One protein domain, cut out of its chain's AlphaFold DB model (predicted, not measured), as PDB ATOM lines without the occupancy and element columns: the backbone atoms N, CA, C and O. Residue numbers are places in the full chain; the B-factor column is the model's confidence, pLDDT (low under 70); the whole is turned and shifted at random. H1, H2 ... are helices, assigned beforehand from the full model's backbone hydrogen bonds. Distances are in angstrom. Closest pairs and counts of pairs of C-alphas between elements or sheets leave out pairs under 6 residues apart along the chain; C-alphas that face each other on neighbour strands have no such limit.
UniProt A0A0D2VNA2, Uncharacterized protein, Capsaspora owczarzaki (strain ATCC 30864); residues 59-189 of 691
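AT A GLANCE: This is residues 59 to 189 of the 691 residues of an uncharacterized protein of Capsaspora owczarzaki (strain ATCC 30864) (UniProt A0A0D2VNA2). A compact head of helices H1 to H5 and the first part of H6 has one long arm: residues 163 to 189 of H6 stick out and make the length. The printed part has 131 residues with six named helices, H1 to H6, all helix; it is extended, radius of gyration of the C-alphas 22.1 A, spanning 82 by 25 by 23 A.

IN THESE COORDINATES: H1, residues 59 to 66, begins at C-alpha 59 (-20.764, -26.230, -35.886). H2 is residues 70 to 75, H3 84 to 99, H4 111 to 123, H5 127 to 138. H6, residues 140 to 189, 73.5 A long, ends at C-alpha 189 (-77.521, 8.492, -42.445).

HOW THE PARTS SIT: H1 touches H4, closest C-alphas Leu 62 and Ala 117, 4.3 A. Hairpins are H2 and H3, H4 and H5, H5 and H6. H6 touches H3 with residues 144 to 158 alone, closest C-alphas Ala 85 and Asp 158, 6.1 A. Every O i to N i+4 pair is within hydrogen-bond range in H1, H3, H4 and H6; H2 has 0 of 2, H5 1 of 8, against 2 of 3 and 6 of 9 O i to N i+3 pairs.

THE WHOLE: The farthest C-alphas, Pro 107 and Ala 189, are 82.3 A apart. The printed part has no cut; the link H3 to H4 is long. Residues 69 to 80 and 102 to 106 have pLDDT under 70.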
ATOM      1  N   MET A  59     -21.319 -27.543 -35.543       82.56
ATOM      2  CA  MET A  59     -20.764 -26.230 -35.886       82.56
ATOM      3  C   MET A  59     -19.247 -26.178 -35.804       82.56
ATOM      4  O   MET A  59     -18.613 -25.459 -36.576       82.56
ATOM      5  N   GLN A  60     -18.663 -26.930 -34.875       83.94
ATOM      6  CA  GLN A  60     -17.221 -27.077 -34.776       83.94
ATOM      7  C   GLN A  60     -16.685 -27.860 -35.976       83.94
ATOM      8  O   GLN A  60     -15.661 -27.486 -36.541       83.94
ATOM      9  N   ASP A  61     -17.414 -28.878 -36.428       86.94
ATOM     10  CA  ASP A  61     -17.076 -29.633 -37.634       86.94
ATOM     11  C   ASP A  61     -17.191 -28.777 -38.896       86.94
ATOM     12  O   ASP A  61     -16.313 -28.830 -39.762       86.94
ATOM     13  N   LEU A  62     -18.218 -27.921 -38.973       84.94
ATOM     14  CA  LEU A  62     -18.342 -26.918 -40.029       84.94
ATOM     15  C   LEU A  62     -17.189 -25.905 -39.990       84.94
ATOM     16  O   LEU A  62     -16.633 -25.583 -41.039       84.94
ATOM     17  N   ALA A  63     -16.776 -25.443 -38.805       84.75
ATOM     18  CA  ALA A  63     -15.636 -24.537 -38.648       84.75
ATOM     19  C   ALA A  63     -14.327 -25.166 -39.136       84.75
ATOM     20  O   ALA A  63     -13.583 -24.542 -39.896       84.75
ATOM     21  N   VAL A  64     -14.084 -26.423 -38.748       85.25
ATOM     22  CA  VAL A  64     -12.913 -27.197 -39.176       85.25
ATOM     23  C   VAL A  64     -12.924 -27.394 -40.690       85.25
ATOM     24  O   VAL A  64     -11.895 -27.175 -41.327       85.25
ATOM     25  N   CYS A  65     -14.075 -27.728 -41.284       83.38
ATOM     26  CA  CYS A  65     -14.196 -27.837 -42.737       83.38
ATOM     27  C   CYS A  65     -13.871 -26.501 -43.416       83.38
ATOM     28  O   CYS A  65     -13.020 -26.449 -44.295       83.38
ATOM     29  N   LEU A  66     -14.465 -25.397 -42.972       83.94
ATOM     30  CA  LEU A  66     -14.268 -24.079 -43.583       83.94
ATOM     31  C   LEU A  66     -12.900 -23.438 -43.277       83.94
ATOM     32  O   LEU A  66     -12.616 -22.350 -43.777       83.94
ATOM     33  N   GLY A  67     -12.044 -24.091 -42.482       80.12
ATOM     34  CA  GLY A  67     -10.717 -23.587 -42.117       80.12
ATOM     35  C   GLY A  67     -10.752 -22.350 -41.214       80.12
ATOM     36  O   GLY A  67      -9.811 -21.553 -41.218       80.12
ATOM     37  N   VAL A  68     -11.834 -22.179 -40.450       80.88
ATOM     38  CA  VAL A  68     -12.068 -21.030 -39.570       80.88
ATOM     39  C   VAL A  68     -11.971 -21.421 -38.093       80.88
ATOM     40  O   VAL A  68     -12.233 -22.559 -37.713       80.88
ATOM     41  N   SER A  69     -11.574 -20.472 -37.240       69.25
ATOM     42  CA  SER A  69     -11.462 -20.695 -35.788       69.25
ATOM     43  C   SER A  69     -12.817 -21.055 -35.150       69.25
ATOM     44  O   SER A  69     -13.869 -20.707 -35.686       69.25
ATOM     45  N   ALA A  70     -12.791 -21.688 -33.968       62.59
ATOM     46  CA  ALA A  70     -13.925 -22.224 -33.186       62.59
ATOM     47  C   ALA A  70     -15.012 -21.197 -32.765       62.59
ATOM     48  O   ALA A  70     -15.878 -21.480 -31.939       62.59
ATOM     49  N   VAL A  71     -14.990 -19.986 -33.321       64.94
ATOM     50  CA  VAL A  71     -15.945 -18.900 -33.064       64.94
ATOM     51  C   VAL A  71     -17.366 -19.263 -33.531       64.94
ATOM     52  O   VAL A  71     -18.338 -18.721 -33.007       64.94
ATOM     53  N   LEU A  72     -17.508 -20.226 -34.452       67.56
ATOM     54  CA  LEU A  72     -18.808 -20.700 -34.947       67.56
ATOM     55  C   LEU A  72     -19.628 -21.501 -33.918       67.56
ATOM     56  O   LEU A  72     -20.848 -21.567 -34.058       67.56
ATOM     57  N   ALA A  73     -19.009 -22.046 -32.861       61.97
ATOM     58  CA  ALA A  73     -19.698 -22.869 -31.855       61.97
ATOM     59  C   ALA A  73     -20.817 -22.115 -31.101       61.97
ATOM     60  O   ALA A  73     -21.754 -22.717 -30.584       61.97
ATOM     61  N   ARG A  74     -20.773 -20.774 -31.071       63.44
ATOM     62  CA  ARG A  74     -21.818 -19.942 -30.443       63.44
ATOM     63  C   ARG A  74     -23.099 -19.809 -31.276       63.44
ATOM     64  O   ARG A  74     -24.085 -19.292 -30.762       63.44
ATOM     65  N   PHE A  75     -23.093 -20.257 -32.531       66.19
ATOM     66  CA  PHE A  75     -24.180 -20.048 -33.493       66.19
ATOM     67  C   PHE A  75     -24.805 -21.366 -33.965       66.19
ATOM     68  O   PHE A  75     -25.199 -21.492 -35.122       66.19
ATOM     69  N   SER A  76     -24.886 -22.355 -33.068       64.88
ATOM     70  CA  SER A  76     -25.467 -23.662 -33.379       64.88
ATOM     71  C   SER A  76     -26.905 -23.541 -33.905       64.88
ATOM     72  O   SER A  76     -27.747 -22.952 -33.221       64.88
ATOM     73  N   PRO A  77     -27.226 -24.108 -35.089       59.78
ATOM     74  CA  PRO A  77     -28.570 -24.074 -35.679       59.78
ATOM     75  C   PRO A  77     -29.594 -24.855 -34.846       59.78
ATOM     76  O   PRO A  77     -30.794 -24.768 -35.075       59.78
ATOM     77  N   ARG A  78     -29.142 -25.583 -33.820       63.53
ATOM     78  CA  ARG A  78     -30.002 -26.357 -32.926       63.53
ATOM     79  C   ARG A  78     -30.491 -25.584 -31.704       63.53
ATOM     80  O   ARG A  78     -30.948 -26.203 -30.748       63.53
ATOM     81  N   LEU A  79     -30.408 -24.251 -31.701       64.50
ATOM     82  CA  LEU A  79     -31.061 -23.450 -30.666       64.50
ATOM     83  C   LEU A  79     -32.590 -23.542 -30.844       64.50
ATOM     84  O   LEU A  79     -33.109 -23.030 -31.843       64.50
ATOM     85  N   PRO A  80     -33.329 -24.175 -29.909       63.38
ATOM     86  CA  PRO A  80     -34.779 -24.259 -30.014       63.38
ATOM     87  C   PRO A  80     -35.373 -22.844 -30.009       63.38
ATOM     88  O   PRO A  80     -34.975 -22.004 -29.204       63.38
ATOM     89  N   ASN A  81     -36.341 -22.596 -30.897       70.69
ATOM     90  CA  ASN A  81     -37.100 -21.340 -31.048       70.69
ATOM     91  C   ASN A  81     -36.423 -20.185 -31.809       70.69
ATOM     92  O   ASN A  81     -36.957 -19.076 -31.815       70.69
ATOM     93  N   VAL A  82     -35.297 -20.411 -32.489       78.06
ATOM     94  CA  VAL A  82     -34.719 -19.399 -33.391       78.06
ATOM     95  C   VAL A  82     -35.181 -19.675 -34.822       78.06
ATOM     96  O   VAL A  82     -34.970 -20.771 -35.330       78.06
ATOM     97  N   ASN A  83     -35.815 -18.699 -35.482       83.44
ATOM     98  CA  ASN A  83     -36.243 -18.877 -36.872       83.44
ATOM     99  C   ASN A  83     -35.036 -18.991 -37.826       83.44
ATOM    100  O   ASN A  83     -33.958 -18.447 -37.571       83.44
ATOM    101  N   LEU A  84     -35.237 -19.684 -38.945       84.38
ATOM    102  CA  LEU A  84     -34.194 -20.009 -39.924       84.38
ATOM    103  C   LEU A  84     -33.437 -18.766 -40.434       84.38
ATOM    104  O   LEU A  84     -32.218 -18.791 -40.582       84.38
ATOM    105  N   ALA A  85     -34.144 -17.650 -40.636       84.94
ATOM    106  CA  ALA A  85     -33.562 -16.379 -41.073       84.94
ATOM    107  C   ALA A  85     -32.574 -15.807 -40.041       84.94
ATOM    108  O   ALA A  85     -31.485 -15.350 -40.390       84.94
ATOM    109  N   THR A  86     -32.919 -15.883 -38.754       84.19
ATOM    110  CA  THR A  86     -32.056 -15.442 -37.650       84.19
ATOM    111  C   THR A  86     -30.831 -16.344 -37.527       84.19
ATOM    112  O   THR A  86     -29.722 -15.844 -37.339       84.19
ATOM    113  N   GLN A  87     -31.000 -17.659 -37.711       85.06
ATOM    114  CA  GLN A  87     -29.882 -18.607 -37.724       85.06
ATOM    115  C   GLN A  87     -28.914 -18.332 -38.889       85.06
ATOM    116  O   GLN A  87     -27.706 -18.221 -38.673       85.06
ATOM    117  N   ARG A  88     -29.432 -18.123 -40.109       89.19
ATOM    118  CA  ARG A  88     -28.643 -17.745 -41.299       89.19
ATOM    119  C   ARG A  88     -27.916 -16.413 -41.115       89.19
ATOM    120  O   ARG A  88     -26.741 -16.308 -41.457       89.19
ATOM    121  N   SER A  89     -28.591 -15.411 -40.549       86.75
ATOM    122  CA  SER A  89     -28.010 -14.097 -40.247       86.75
ATOM    123  C   SER A  89     -26.855 -14.201 -39.244       86.75
ATOM    124  O   SER A  89     -25.772 -13.663 -39.482       86.75
ATOM    125  N   GLY A  90     -27.054 -14.959 -38.158       84.75
ATOM    126  CA  GLY A  90     -26.018 -15.229 -37.161       84.75
ATOM    127  C   GLY A  90     -24.806 -15.950 -37.755       84.75
ATOM    128  O   GLY A  90     -23.669 -15.532 -37.526       84.75
ATOM    129  N   LEU A  91     -25.041 -16.970 -38.589       87.44
ATOM    130  CA  LEU A  91     -23.977 -17.686 -39.293       87.44
ATOM    131  C   LEU A  91     -23.207 -16.770 -40.254       87.44
ATOM    132  O   LEU A  91     -21.978 -16.761 -40.235       87.44
ATOM    133  N   LEU A  92     -23.902 -15.959 -41.058       89.00
ATOM    134  CA  LEU A  92     -23.278 -15.013 -41.986       89.00
ATOM    135  C   LEU A  92     -22.389 -13.996 -41.254       89.00
ATOM    136  O   LEU A  92     -21.263 -13.737 -41.684       89.00
ATOM    137  N   ALA A  93     -22.863 -13.443 -40.133       85.00
ATOM    138  CA  ALA A  93     -22.083 -12.522 -39.310       85.00
ATOM    139  C   ALA A  93     -20.810 -13.190 -38.763       85.00
ATOM    140  O   ALA A  93     -19.721 -12.616 -38.848       85.00
ATOM    141  N   ALA A  94     -20.930 -14.423 -38.267       83.81
ATOM    142  CA  ALA A  94     -19.803 -15.181 -37.736       83.81
ATOM    143  C   ALA A  94     -18.772 -15.545 -38.823       83.81
ATOM    144  O   ALA A  94     -17.569 -15.399 -38.603       83.81
ATOM    145  N   LEU A  95     -19.227 -15.944 -40.017       86.56
ATOM    146  CA  LEU A  95     -18.360 -16.269 -41.155       86.56
ATOM    147  C   LEU A  95     -17.634 -15.041 -41.713       86.56
ATOM    148  O   LEU A  95     -16.459 -15.145 -42.062       86.56
ATOM    149  N   ARG A  96     -18.277 -13.865 -41.748       85.81
ATOM    150  CA  ARG A  96     -17.613 -12.610 -42.144       85.81
ATOM    151  C   ARG A  96     -16.470 -12.259 -41.197       85.81
ATOM    152  O   ARG A  96     -15.373 -11.975 -41.669       85.81
ATOM    153  N   ILE A  97     -16.691 -12.350 -39.884       81.75
ATOM    154  CA  ILE A  97     -15.635 -12.133 -38.881       81.75
ATOM    155  C   ILE A  97     -14.504 -13.145 -39.090       81.75
ATOM    156  O   ILE A  97     -13.337 -12.768 -39.184       81.75
ATOM    157  N   ALA A  98     -14.847 -14.422 -39.237       78.69
ATOM    158  CA  ALA A  98     -13.868 -15.482 -39.408       78.69
ATOM    159  C   ALA A  98     -13.039 -15.358 -40.701       78.69
ATOM    160  O   ALA A  98     -11.847 -15.651 -40.680       78.69
ATOM    161  N   SER A  99     -13.630 -14.861 -41.793       80.62
ATOM    162  CA  SER A  99     -12.941 -14.654 -43.077       80.62
ATOM    163  C   SER A  99     -11.812 -13.613 -43.029       80.62
ATOM    164  O   SER A  99     -10.970 -13.587 -43.921       80.62
ATOM    165  N   THR A 100     -11.776 -12.772 -41.987       78.00
ATOM    166  CA  THR A 100     -10.740 -11.740 -41.793       78.00
ATOM    167  C   THR A 100      -9.525 -12.224 -40.997       78.00
ATOM    168  O   THR A 100      -8.508 -11.533 -40.947       78.00
ATOM    169  N   ILE A 101      -9.602 -13.408 -40.382       74.25
ATOM    170  CA  ILE A 101      -8.525 -13.976 -39.569       74.25
ATOM    171  C   ILE A 101      -7.687 -14.895 -40.466       74.25
ATOM    172  O   ILE A 101      -8.162 -15.945 -40.889       74.25
ATOM    173  N   ASN A 102      -6.435 -14.521 -40.748       60.56
ATOM    174  CA  ASN A 102      -5.494 -15.374 -41.483       60.56
ATOM    175  C   ASN A 102      -5.163 -16.621 -40.651       60.56
ATOM    176  O   ASN A 102      -4.357 -16.558 -39.720       60.56
ATOM    177  N   THR A 103      -5.784 -17.752 -40.972       56.72
ATOM    178  CA  THR A 103      -5.520 -19.026 -40.305       56.72
ATOM    179  C   THR A 103      -4.372 -19.767 -40.992       56.72
ATOM    180  O   THR A 103      -4.302 -19.891 -42.213       56.72
ATOM    181  N   THR A 104      -3.438 -20.263 -40.184       59.69
ATOM    182  CA  THR A 104      -2.441 -21.263 -40.585       59.69
ATOM    183  C   THR A 104      -3.149 -22.516 -41.091       59.69
ATOM    184  O   THR A 104      -4.080 -22.975 -40.432       59.69
ATOM    185  N   THR A 105      -2.701 -23.068 -42.225       63.53
ATOM    186  CA  THR A 105      -3.273 -24.247 -42.902       63.53
ATOM    187  C   THR A 105      -3.601 -25.372 -41.909       63.53
ATOM    188  O   THR A 105      -2.674 -26.001 -41.391       63.53
ATOM    189  N   PRO A 106      -4.890 -25.619 -41.611       68.00
ATOM    190  CA  PRO A 106      -5.286 -26.683 -40.700       68.00
ATOM    191  C   PRO A 106      -5.125 -28.062 -41.363       68.00
ATOM    192  O   PRO A 106      -5.097 -28.158 -42.595       68.00
ATOM    193  N   PRO A 107      -5.024 -29.145 -40.569       74.62
ATOM    194  CA  PRO A 107      -5.048 -30.506 -41.098       74.62
ATOM    195  C   PRO A 107      -6.375 -30.788 -41.832       74.62
ATOM    196  O   PRO A 107      -7.404 -30.208 -41.477       74.62
ATOM    197  N   PRO A 108      -6.373 -31.672 -42.848       80.06
ATOM    198  CA  PRO A 108      -7.568 -31.969 -43.634       80.06
ATOM    199  C   PRO A 108      -8.699 -32.531 -42.748       80.06
ATOM    200  O   PRO A 108      -8.435 -33.407 -41.918       80.06
ATOM    201  N   PRO A 109      -9.953 -32.059 -42.911       85.44
ATOM    202  CA  PRO A 109     -11.087 -32.505 -42.104       85.44
ATOM    203  C   PRO A 109     -11.388 -33.986 -42.354       85.44
ATOM    204  O   PRO A 109     -11.387 -34.446 -43.499       85.44
ATOM    205  N   SER A 110     -11.702 -34.725 -41.290       89.19
ATOM    206  CA  SER A 110     -12.105 -36.132 -41.399       89.19
ATOM    207  C   SER A 110     -13.469 -36.286 -42.086       89.19
ATOM    208  O   SER A 110     -14.293 -35.371 -42.094       89.19
ATOM    209  N   GLN A 111     -13.748 -37.473 -42.634       85.19
ATOM    210  CA  GLN A 111     -15.017 -37.758 -43.315       85.19
ATOM    211  C   GLN A 111     -16.242 -37.574 -42.397       85.19
ATOM    212  O   GLN A 111     -17.288 -37.115 -42.849       85.19
ATOM    213  N   ALA A 112     -16.114 -37.876 -41.101       86.56
ATOM    214  CA  ALA A 112     -17.175 -37.643 -40.121       86.56
ATOM    215  C   ALA A 112     -17.490 -36.143 -39.965       86.56
ATOM    216  O   ALA A 112     -18.658 -35.758 -39.950       86.56
ATOM    217  N   GLN A 113     -16.455 -35.297 -39.948       87.69
ATOM    218  CA  GLN A 113     -16.603 -33.841 -39.856       87.69
ATOM    219  C   GLN A 113     -17.225 -33.254 -41.126       87.69
ATOM    220  O   GLN A 113     -18.088 -32.387 -41.041       87.69
ATOM    221  N   GLN A 114     -16.853 -33.770 -42.300       87.88
ATOM    222  CA  GLN A 114     -17.458 -33.361 -43.571       87.88
ATOM    223  C   GLN A 114     -18.952 -33.708 -43.630       87.88
ATOM    224  O   GLN A 114     -19.764 -32.869 -44.016       87.88
ATOM    225  N   THR A 115     -19.341 -34.910 -43.193       87.69
ATOM    226  CA  THR A 115     -20.756 -35.317 -43.128       87.69
ATOM    227  C   THR A 115     -21.548 -34.454 -42.142       87.69
ATOM    228  O   THR A 115     -22.644 -33.997 -42.461       87.69
ATOM    229  N   SER A 116     -20.977 -34.184 -40.965       87.81
ATOM    230  CA  SER A 116     -21.572 -33.334 -39.925       87.81
ATOM    231  C   SER A 116     -21.776 -31.888 -40.413       87.81
ATOM    232  O   SER A 116     -22.869 -31.329 -40.299       87.81
ATOM    233  N   ALA A 117     -20.766 -31.314 -41.074       85.94
ATOM    234  CA  ALA A 117     -20.820 -29.982 -41.672       85.94
ATOM    235  C   ALA A 117     -21.842 -29.881 -42.820       85.94
ATOM    236  O   ALA A 117     -22.574 -28.894 -42.917       85.94
ATOM    237  N   ALA A 118     -21.927 -30.902 -43.677       87.62
ATOM    238  CA  ALA A 118     -22.917 -30.950 -44.749       87.62
ATOM    239  C   ALA A 118     -24.351 -31.009 -44.196       87.62
ATOM    240  O   ALA A 118     -25.221 -30.306 -44.705       87.62
ATOM    241  N   ALA A 119     -24.588 -31.771 -43.122       87.50
ATOM    242  CA  ALA A 119     -25.897 -31.849 -42.476       87.50
ATOM    243  C   ALA A 119     -26.356 -30.489 -41.915       87.50
ATOM    244  O   ALA A 119     -27.508 -30.111 -42.106       87.50
ATOM    245  N   VAL A 120     -25.448 -29.719 -41.302       87.12
ATOM    246  CA  VAL A 120     -25.734 -28.351 -40.821       87.12
ATOM    247  C   VAL A 120     -26.127 -27.421 -41.963       87.12
ATOM    248  O   VAL A 120     -27.107 -26.681 -41.870       87.12
ATOM    249  N   LEU A 121     -25.368 -27.446 -43.059       88.56
ATOM    250  CA  LEU A 121     -25.669 -26.611 -44.218       88.56
ATOM    251  C   LEU A 121     -26.987 -27.028 -44.880       88.56
ATOM    252  O   LEU A 121     -27.748 -26.160 -45.291       88.56
ATOM    253  N   GLN A 122     -27.296 -28.325 -44.921       90.00
ATOM    254  CA  GLN A 122     -28.572 -28.836 -45.414       90.00
ATOM    255  C   GLN A 122     -29.755 -28.416 -44.525       90.00
ATOM    256  O   GLN A 122     -30.795 -28.040 -45.059       90.00
ATOM    257  N   GLU A 123     -29.599 -28.417 -43.197       88.50
ATOM    258  CA  GLU A 123     -30.614 -27.946 -42.234       88.50
ATOM    259  C   GLU A 123     -30.909 -26.446 -42.406       88.50
ATOM    260  O   GLU A 123     -32.055 -26.014 -42.327       88.50
ATOM    261  N   LEU A 124     -29.891 -25.654 -42.760       86.88
ATOM    262  CA  LEU A 124     -30.039 -24.244 -43.143       86.88
ATOM    263  C   LEU A 124     -30.524 -24.048 -44.593       86.88
ATOM    264  O   LEU A 124     -30.670 -22.906 -45.050       86.88
ATOM    265  N   GLU A 125     -30.795 -25.149 -45.298       90.25
ATOM    266  CA  GLU A 125     -31.179 -25.258 -46.708       90.25
ATOM    267  C   GLU A 125     -30.140 -24.683 -47.689       90.25
ATOM    268  O   GLU A 125     -30.478 -24.238 -48.780       90.25
ATOM    269  N   LEU A 126     -28.860 -24.659 -47.333       90.19
ATOM    270  CA  LEU A 126     -27.788 -24.108 -48.160       90.19
ATOM    271  C   LEU A 126     -27.250 -25.187 -49.096       90.19
ATOM    272  O   LEU A 126     -26.724 -26.204 -48.652       90.19
ATOM    273  N   SER A 127     -27.345 -24.965 -50.405       89.69
ATOM    274  CA  SER A 127     -26.844 -25.846 -51.468       89.69
ATOM    275  C   SER A 127     -25.331 -26.074 -51.402       89.69
ATOM    276  O   SER A 127     -24.845 -27.105 -51.869       89.69
ATOM    277  N   THR A 128     -24.593 -25.184 -50.729       87.31
ATOM    278  CA  THR A 128     -23.154 -25.329 -50.467       87.31
ATOM    279  C   THR A 128     -22.796 -26.620 -49.704       87.31
ATOM    280  O   THR A 128     -21.653 -27.071 -49.792       87.31
ATOM    281  N   HIS A 129     -23.750 -27.293 -49.039       87.75
ATOM    282  CA  HIS A 129     -23.529 -28.620 -48.437       87.75
ATOM    283  C   HIS A 129     -22.965 -29.655 -49.428       87.75
ATOM    284  O   HIS A 129     -22.141 -30.483 -49.043       87.75
ATOM    285  N   ALA A 130     -23.335 -29.574 -50.713       86.56
ATOM    286  CA  ALA A 130     -22.863 -30.481 -51.760       86.56
ATOM    287  C   ALA A 130     -21.370 -30.305 -52.099       86.56
ATOM    288  O   ALA A 130     -20.757 -31.194 -52.690       86.56
ATOM    289  N   LEU A 131     -20.769 -29.172 -51.719       86.25
ATOM    290  CA  LEU A 131     -19.358 -28.868 -51.967       86.25
ATOM    291  C   LEU A 131     -18.443 -29.323 -50.823       86.25
ATOM    292  O   LEU A 131     -17.239 -29.458 -51.034       86.25
ATOM    293  N   ILE A 132     -18.991 -29.603 -49.635       85.81
ATOM    294  CA  ILE A 132     -18.219 -30.005 -48.448       85.81
ATOM    295  C   ILE A 132     -17.380 -31.281 -48.677       85.81
ATOM    296  O   ILE A 132     -16.203 -31.265 -48.313       85.81
ATOM    297  N   PRO A 133     -17.877 -32.343 -49.345       84.06
ATOM    298  CA  PRO A 133     -17.055 -33.520 -49.653       84.06
ATOM    299  C   PRO A 133     -15.895 -33.238 -50.625       84.06
ATOM    300  O   PRO A 133     -14.933 -34.000 -50.689       84.06
ATOM    301  N   MET A 134     -15.963 -32.137 -51.388       84.00
ATOM    302  CA  MET A 134     -14.939 -31.732 -52.362       84.00
ATOM    303  C   MET A 134     -13.912 -30.745 -51.790       84.00
ATOM    304  O   MET A 134     -13.101 -30.187 -52.531       84.00
ATOM    305  N   ILE A 135     -13.901 -30.529 -50.473       82.44
ATOM    306  CA  ILE A 135     -13.070 -29.499 -49.838       82.44
ATOM    307  C   ILE A 135     -11.567 -29.677 -50.068       82.44
ATOM    308  O   ILE A 135     -10.849 -28.688 -50.209       82.44
ATOM    309  N   ALA A 136     -11.104 -30.924 -50.192       78.00
ATOM    310  CA  ALA A 136      -9.711 -31.243 -50.505       78.00
ATOM    311  C   ALA A 136      -9.303 -30.831 -51.934       78.00
ATOM    312  O   ALA A 136      -8.128 -30.575 -52.180       78.00
ATOM    313  N   LEU A 137     -10.261 -30.759 -52.864       79.00
ATOM    314  CA  LEU A 137     -10.033 -30.420 -54.271       79.00
ATOM    315  C   LEU A 137     -10.177 -28.916 -54.533       79.00
ATOM    316  O   LEU A 137      -9.433 -28.337 -55.318       79.00
ATOM    317  N   VAL A 138     -11.158 -28.293 -53.887       79.56
ATOM    318  CA  VAL A 138     -11.631 -26.939 -54.206       79.56
ATOM    319  C   VAL A 138     -11.099 -25.894 -53.211       79.56
ATOM    320  O   VAL A 138     -11.066 -24.695 -53.491       79.56
ATOM    321  N   GLY A 139     -10.619 -26.360 -52.057       83.94
ATOM    322  CA  GLY A 139     -10.065 -25.545 -50.988       83.94
ATOM    323  C   GLY A 139     -11.144 -24.881 -50.115       83.94
ATOM    324  O   GLY A 139     -12.188 -24.444 -50.612       83.94
ATOM    325  N   PRO A 140     -10.891 -24.727 -48.803       84.31
ATOM    326  CA  PRO A 140     -11.862 -24.166 -47.857       84.31
ATOM    327  C   PRO A 140     -12.224 -22.707 -48.168       84.31
ATOM    328  O   PRO A 140     -13.361 -22.293 -47.960       84.31
ATOM    329  N   SER A 141     -11.295 -21.934 -48.747       83.56
ATOM    330  CA  SER A 141     -11.525 -20.525 -49.099       83.56
ATOM    331  C   SER A 141     -12.614 -20.343 -50.159       83.56
ATOM    332  O   SER A 141     -13.418 -19.416 -50.062       83.56
ATOM    333  N   MET A 142     -12.677 -21.223 -51.164       85.62
ATOM    334  CA  MET A 142     -13.693 -21.117 -52.211       85.62
ATOM    335  C   MET A 142     -15.074 -21.512 -51.676       85.62
ATOM    336  O   MET A 142     -16.050 -20.813 -51.941       85.62
ATOM    337  N   ILE A 143     -15.145 -22.574 -50.867       85.94
ATOM    338  CA  ILE A 143     -16.390 -23.011 -50.221       85.94
ATOM    339  C   ILE A 143     -16.903 -21.932 -49.260       85.94
ATOM    340  O   ILE A 143     -18.091 -21.627 -49.271       85.94
ATOM    341  N   LEU A 144     -16.016 -21.285 -48.498       87.19
ATOM    342  CA  LEU A 144     -16.371 -20.171 -47.617       87.19
ATOM    343  C   LEU A 144     -16.950 -18.977 -48.394       87.19
ATOM    344  O   LEU A 144     -17.977 -18.432 -47.996       87.19
ATOM    345  N   LYS A 145     -16.330 -18.583 -49.516       88.12
ATOM    346  CA  LYS A 145     -16.843 -17.497 -50.371       88.12
ATOM    347  C   LYS A 145     -18.213 -17.832 -50.960       88.12
ATOM    348  O   LYS A 145     -19.099 -16.980 -50.942       88.12
ATOM    349  N   GLN A 146     -18.392 -19.064 -51.438       90.31
ATOM    350  CA  GLN A 146     -19.667 -19.528 -51.986       90.31
ATOM    351  C   GLN A 146     -20.765 -19.555 -50.914       90.31
ATOM    352  O   GLN A 146     -21.876 -19.094 -51.164       90.31
ATOM    353  N   LEU A 147     -20.433 -20.017 -49.707       89.69
ATOM    354  CA  LEU A 147     -21.348 -20.066 -48.570       89.69
ATOM    355  C   LEU A 147     -21.803 -18.667 -48.135       89.69
ATOM    356  O   LEU A 147     -22.988 -18.453 -47.890       89.69
ATOM    357  N   ILE A 148     -20.872 -17.710 -48.053       90.50
ATOM    358  CA  ILE A 148     -21.182 -16.310 -47.727       90.50
ATOM    359  C   ILE A 148     -22.123 -15.718 -48.781       90.50
ATOM    360  O   ILE A 148     -23.145 -15.137 -48.416       90.50
ATOM    361  N   ALA A 149     -21.825 -15.912 -50.069       90.12
ATOM    362  CA  ALA A 149     -22.667 -15.415 -51.155       90.12
ATOM    363  C   ALA A 149     -24.079 -16.026 -51.121       90.12
ATOM    364  O   ALA A 149     -25.073 -15.318 -51.271       90.12
ATOM    365  N   GLU A 150     -24.190 -17.334 -50.873       92.56
ATOM    366  CA  GLU A 150     -25.485 -18.010 -50.768       92.56
ATOM    367  C   GLU A 150     -26.306 -17.518 -49.563       92.56
ATOM    368  O   GLU A 150     -27.506 -17.259 -49.686       92.56
ATOM    369  N   LEU A 151     -25.663 -17.336 -48.406       90.50
ATOM    370  CA  LEU A 151     -26.300 -16.802 -47.200       90.50
ATOM    371  C   LEU A 151     -26.806 -15.369 -47.392       90.50
ATOM    372  O   LEU A 151     -27.898 -15.047 -46.929       90.50
ATOM    373  N   GLU A 152     -26.051 -14.515 -48.088       91.81
ATOM    374  CA  GLU A 152     -26.477 -13.148 -48.414       91.81
ATOM    375  C   GLU A 152     -27.740 -13.134 -49.280       91.81
ATOM    376  O   GLU A 152     -28.675 -12.379 -48.999       91.81
ATOM    377  N   VAL A 153     -27.803 -14.004 -50.293       92.38
ATOM    378  CA  VAL A 153     -28.981 -14.142 -51.161       92.38
ATOM    379  C   VAL A 153     -30.194 -14.622 -50.365       92.38
ATOM    380  O   VAL A 153     -31.269 -14.029 -50.473       92.38
ATOM    381  N   ARG A 154     -30.035 -15.654 -49.526       89.56
ATOM    382  CA  ARG A 154     -31.147 -16.186 -48.721       89.56
ATOM    383  C   ARG A 154     -31.639 -15.201 -47.669       89.56
ATOM    384  O   ARG A 154     -32.844 -15.039 -47.518       89.56
ATOM    385  N   LEU A 155     -30.734 -14.497 -46.993       89.31
ATOM    386  CA  LEU A 155     -31.115 -13.501 -45.994       89.31
ATOM    387  C   LEU A 155     -31.860 -12.321 -46.629       89.31
ATOM    388  O   LEU A 155     -32.814 -11.803 -46.048       89.31
ATOM    389  N   LYS A 156     -31.459 -11.910 -47.838       91.44
ATOM    390  CA  LYS A 156     -32.194 -10.902 -48.604       91.44
ATOM    391  C   LYS A 156     -33.619 -11.372 -48.919       91.44
ATOM    392  O   LYS A 156     -34.556 -10.617 -48.671       91.44
ATOM    393  N   ALA A 157     -33.785 -12.609 -49.387       90.00
ATOM    394  CA  ALA A 157     -35.100 -13.182 -49.675       90.00
ATOM    395  C   ALA A 157     -35.983 -13.299 -48.415       90.00
ATOM    396  O   ALA A 157     -37.159 -12.935 -48.450       90.00
ATOM    397  N   ASP A 158     -35.415 -13.735 -47.287       86.88
ATOM    398  CA  ASP A 158     -36.130 -13.842 -46.009       86.88
ATOM    399  C   ASP A 158     -36.599 -12.458 -45.508       86.88
ATOM    400  O   ASP A 158     -37.738 -12.303 -45.056       86.88
ATOM    401  N   ASN A 159     -35.764 -11.422 -45.655       86.38
ATOM    402  CA  ASN A 159     -36.123 -10.043 -45.306       86.38
ATOM    403  C   ASN A 159     -37.212  -9.469 -46.224       86.38
ATOM    404  O   ASN A 159     -38.124  -8.791 -45.750       86.38
ATOM    405  N   GLU A 160     -37.142  -9.739 -47.529       91.12
ATOM    406  CA  GLU A 160     -38.173  -9.326 -48.487       91.12
ATOM    407  C   GLU A 160     -39.519  -9.994 -48.181       91.12
ATOM    408  O   GLU A 160     -40.554  -9.321 -48.199       91.12
ATOM    409  N   LYS A 161     -39.506 -11.280 -47.811       90.38
ATOM    410  CA  LYS A 161     -40.701 -12.017 -47.386       90.38
ATOM    411  C   LYS A 161     -41.314 -11.426 -46.113       90.38
ATOM    412  O   LYS A 161     -42.507 -11.134 -46.094       90.38
ATOM    413  N   MET A 162     -40.505 -11.170 -45.086       86.88
ATOM    414  CA  MET A 162     -40.977 -10.564 -43.832       86.88
ATOM    415  C   MET A 162     -41.541  -9.150 -44.052       86.88
ATOM    416  O   MET A 162     -42.566  -8.772 -43.476       86.88
ATOM    417  N   ALA A 163     -40.911  -8.364 -44.932       87.81
ATOM    418  CA  ALA A 163     -41.416  -7.052 -45.317       87.81
ATOM    419  C   ALA A 163     -42.756  -7.150 -46.067       87.81
ATOM    420  O   ALA A 163     -43.639  -6.318 -45.847       87.81
ATOM    421  N   ALA A 164     -42.934  -8.156 -46.928       87.44
ATOM    422  CA  ALA A 164     -44.199  -8.409 -47.616       87.44
ATOM    423  C   ALA A 164     -45.316  -8.812 -46.639       87.44
ATOM    424  O   ALA A 164     -46.407  -8.248 -46.706       87.44
ATOM    425  N   GLU A 165     -45.032  -9.701 -45.682       91.50
ATOM    426  CA  GLU A 165     -45.980 -10.102 -44.632       91.50
ATOM    427  C   GLU A 165     -46.398  -8.908 -43.759       91.50
ATOM    428  O   GLU A 165     -47.586  -8.701 -43.509       91.50
ATOM    429  N   THR A 166     -45.446  -8.051 -43.381       90.12
ATOM    430  CA  THR A 166     -45.729  -6.829 -42.607       90.12
ATOM    431  C   THR A 166     -46.624  -5.859 -43.386       90.12
ATOM    432  O   THR A 166     -47.558  -5.277 -42.831       90.12
ATOM    433  N   ARG A 167     -46.379  -5.685 -44.694       89.06
ATOM    434  CA  ARG A 167     -47.231  -4.849 -45.559       89.06
ATOM    435  C   ARG A 167     -48.638  -5.429 -45.698       89.06
ATOM    436  O   ARG A 167     -49.594  -4.661 -45.653       89.06
ATOM    437  N   ALA A 168     -48.769  -6.751 -45.822       88.50
ATOM    438  CA  ALA A 168     -50.065  -7.423 -45.903       88.50
ATOM    439  C   ALA A 168     -50.882  -7.250 -44.610       88.50
ATOM    440  O   ALA A 168     -52.055  -6.893 -44.672       88.50
ATOM    441  N   GLN A 169     -50.254  -7.405 -43.438       90.38
ATOM    442  CA  GLN A 169     -50.915  -7.171 -42.147       90.38
ATOM    443  C   GLN A 169     -51.371  -5.718 -41.983       90.38
ATOM    444  O   GLN A 169     -52.484  -5.464 -41.524       90.38
ATOM    445  N   LYS A 170     -50.537  -4.753 -42.392       92.44
ATOM    446  CA  LYS A 170     -50.911  -3.336 -42.364       92.44
ATOM    447  C   LYS A 170     -52.099  -3.040 -43.289       92.44
ATOM    448  O   LYS A 170     -53.007  -2.321 -42.884       92.44
ATOM    449  N   ALA A 171     -52.108  -3.603 -44.499       88.00
ATOM    450  CA  ALA A 171     -53.212  -3.434 -45.444       88.00
ATOM    451  C   ALA A 171     -54.531  -4.008 -44.898       88.00
ATOM    452  O   ALA A 171     -55.577  -3.379 -45.036       88.00
ATOM    453  N   GLU A 172     -54.480  -5.155 -44.217       90.50
ATOM    454  CA  GLU A 172     -55.659  -5.754 -43.578       90.50
ATOM    455  C   GLU A 172     -56.196  -4.887 -42.425       90.50
ATOM    456  O   GLU A 172     -57.400  -4.662 -42.327       90.50
ATOM    457  N   GLN A 173     -55.318  -4.301 -41.602       89.81
ATOM    458  CA  GLN A 173     -55.739  -3.352 -40.562       89.81
ATOM    459  C   GLN A 173     -56.384  -2.086 -41.146       89.81
ATOM    460  O   GLN A 173     -57.370  -1.580 -40.608       89.81
ATOM    461  N   GLU A 174     -55.842  -1.554 -42.244       90.25
ATOM    462  CA  GLU A 174     -56.420  -0.392 -42.926       90.25
ATOM    463  C   GLU A 174     -57.786  -0.717 -43.542       90.25
ATOM    464  O   GLU A 174     -58.701   0.106 -43.451       90.25
ATOM    465  N   ARG A 175     -57.957  -1.931 -44.083       90.25
ATOM    466  CA  ARG A 175     -59.240  -2.432 -44.585       90.25
ATOM    467  C   ARG A 175     -60.286  -2.534 -43.471       90.25
ATOM    468  O   ARG A 175     -61.362  -1.965 -43.625       90.25
ATOM    469  N   GLN A 176     -59.966  -3.166 -42.342       90.31
ATOM    470  CA  GLN A 176     -60.887  -3.272 -41.199       90.31
ATOM    471  C   GLN A 176     -61.290  -1.887 -40.673       90.31
ATOM    472  O   GLN A 176     -62.459  -1.620 -40.410       90.31
ATOM    473  N   LYS A 177     -60.337  -0.949 -40.604       92.00
ATOM    474  CA  LYS A 177     -60.617   0.440 -40.221       92.00
ATOM    475  C   LYS A 177     -61.531   1.163 -41.218       92.00
ATOM    476  O   LYS A 177     -62.298   2.036 -40.807       92.00
ATOM    477  N   ALA A 178     -61.421   0.869 -42.514       86.69
ATOM    478  CA  ALA A 178     -62.301   1.429 -43.537       86.69
ATOM    479  C   ALA A 178     -63.727   0.864 -43.425       86.69
ATOM    480  O   ALA A 178     -64.681   1.632 -43.518       86.69
ATOM    481  N   GLU A 179     -63.859  -0.430 -43.141       92.31
ATOM    482  CA  GLU A 179     -65.140  -1.107 -42.920       92.31
ATOM    483  C   GLU A 179     -65.896  -0.509 -41.723       92.31
ATOM    484  O   GLU A 179     -67.026  -0.054 -41.877       92.31
ATOM    485  N   THR A 180     -65.233  -0.326 -40.573       90.38
ATOM    486  CA  THR A 180     -65.856   0.335 -39.406       90.38
ATOM    487  C   THR A 180     -66.271   1.783 -39.699       90.38
ATOM    488  O   THR A 180     -67.252   2.288 -39.155       90.38
ATOM    489  N   ARG A 181     -65.530   2.501 -40.555       88.31
ATOM    490  CA  ARG A 181     -65.902   3.870 -40.954       88.31
ATOM    491  C   ARG A 181     -67.140   3.897 -41.847       88.31
ATOM    492  O   ARG A 181     -67.898   4.859 -41.744       88.31
ATOM    493  N   ALA A 182     -67.324   2.892 -42.700       87.19
ATOM    494  CA  ALA A 182     -68.510   2.763 -43.540       87.19
ATOM    495  C   ALA A 182     -69.760   2.488 -42.686       87.19
ATOM    496  O   ALA A 182     -70.744   3.208 -42.821       87.19
ATOM    497  N   GLU A 183     -69.673   1.571 -41.720       90.62
ATOM    498  CA  GLU A 183     -70.771   1.251 -40.790       90.62
ATOM    499  C   GLU A 183     -71.193   2.471 -39.936       90.62
ATOM    500  O   GLU A 183     -72.373   2.777 -39.758       90.62
ATOM    501  N   VAL A 184     -70.224   3.269 -39.464       91.94
ATOM    502  CA  VAL A 184     -70.515   4.532 -38.754       91.94
ATOM    503  C   VAL A 184     -71.148   5.590 -39.672       91.94
ATOM    504  O   VAL A 184     -71.884   6.456 -39.201       91.94
ATOM    505  N   ALA A 185     -70.852   5.575 -40.973       86.94
ATOM    506  CA  ALA A 185     -71.467   6.498 -41.923       86.94
ATOM    507  C   ALA A 185     -72.925   6.112 -42.223       86.94
ATOM    508  O   ALA A 185     -73.779   6.996 -42.261       86.94
ATOM    509  N   GLU A 186     -73.204   4.815 -42.358       91.00
ATOM    510  CA  GLU A 186     -74.547   4.264 -42.564       91.00
ATOM    511  C   GLU A 186     -75.474   4.592 -41.385       91.00
ATOM    512  O   GLU A 186     -76.488   5.264 -41.560       91.00
ATOM    513  N   THR A 187     -75.048   4.296 -40.154       90.25
ATOM    514  CA  THR A 187     -75.816   4.640 -38.938       90.25
ATOM    515  C   THR A 187     -76.077   6.145 -38.784       90.25
ATOM    516  O   THR A 187     -77.110   6.562 -38.259       90.25
ATOM    517  N   ARG A 188     -75.166   7.010 -39.250       88.62
ATOM    518  CA  ARG A 188     -75.391   8.467 -39.255       88.62
ATOM    519  C   ARG A 188     -76.426   8.903 -40.289       88.62
ATOM    520  O   ARG A 188     -77.119   9.887 -40.026       88.62
ATOM    521  N   ALA A 189     -76.510   8.219 -41.429       86.88
ATOM    522  CA  ALA A 189     -77.521   8.492 -42.445       86.88
ATOM    523  C   ALA A 189     -78.922   8.131 -41.925       86.88
ATOM    524  O   ALA A 189     -79.810   8.981 -41.972       86.88
TER     525      ALA A 189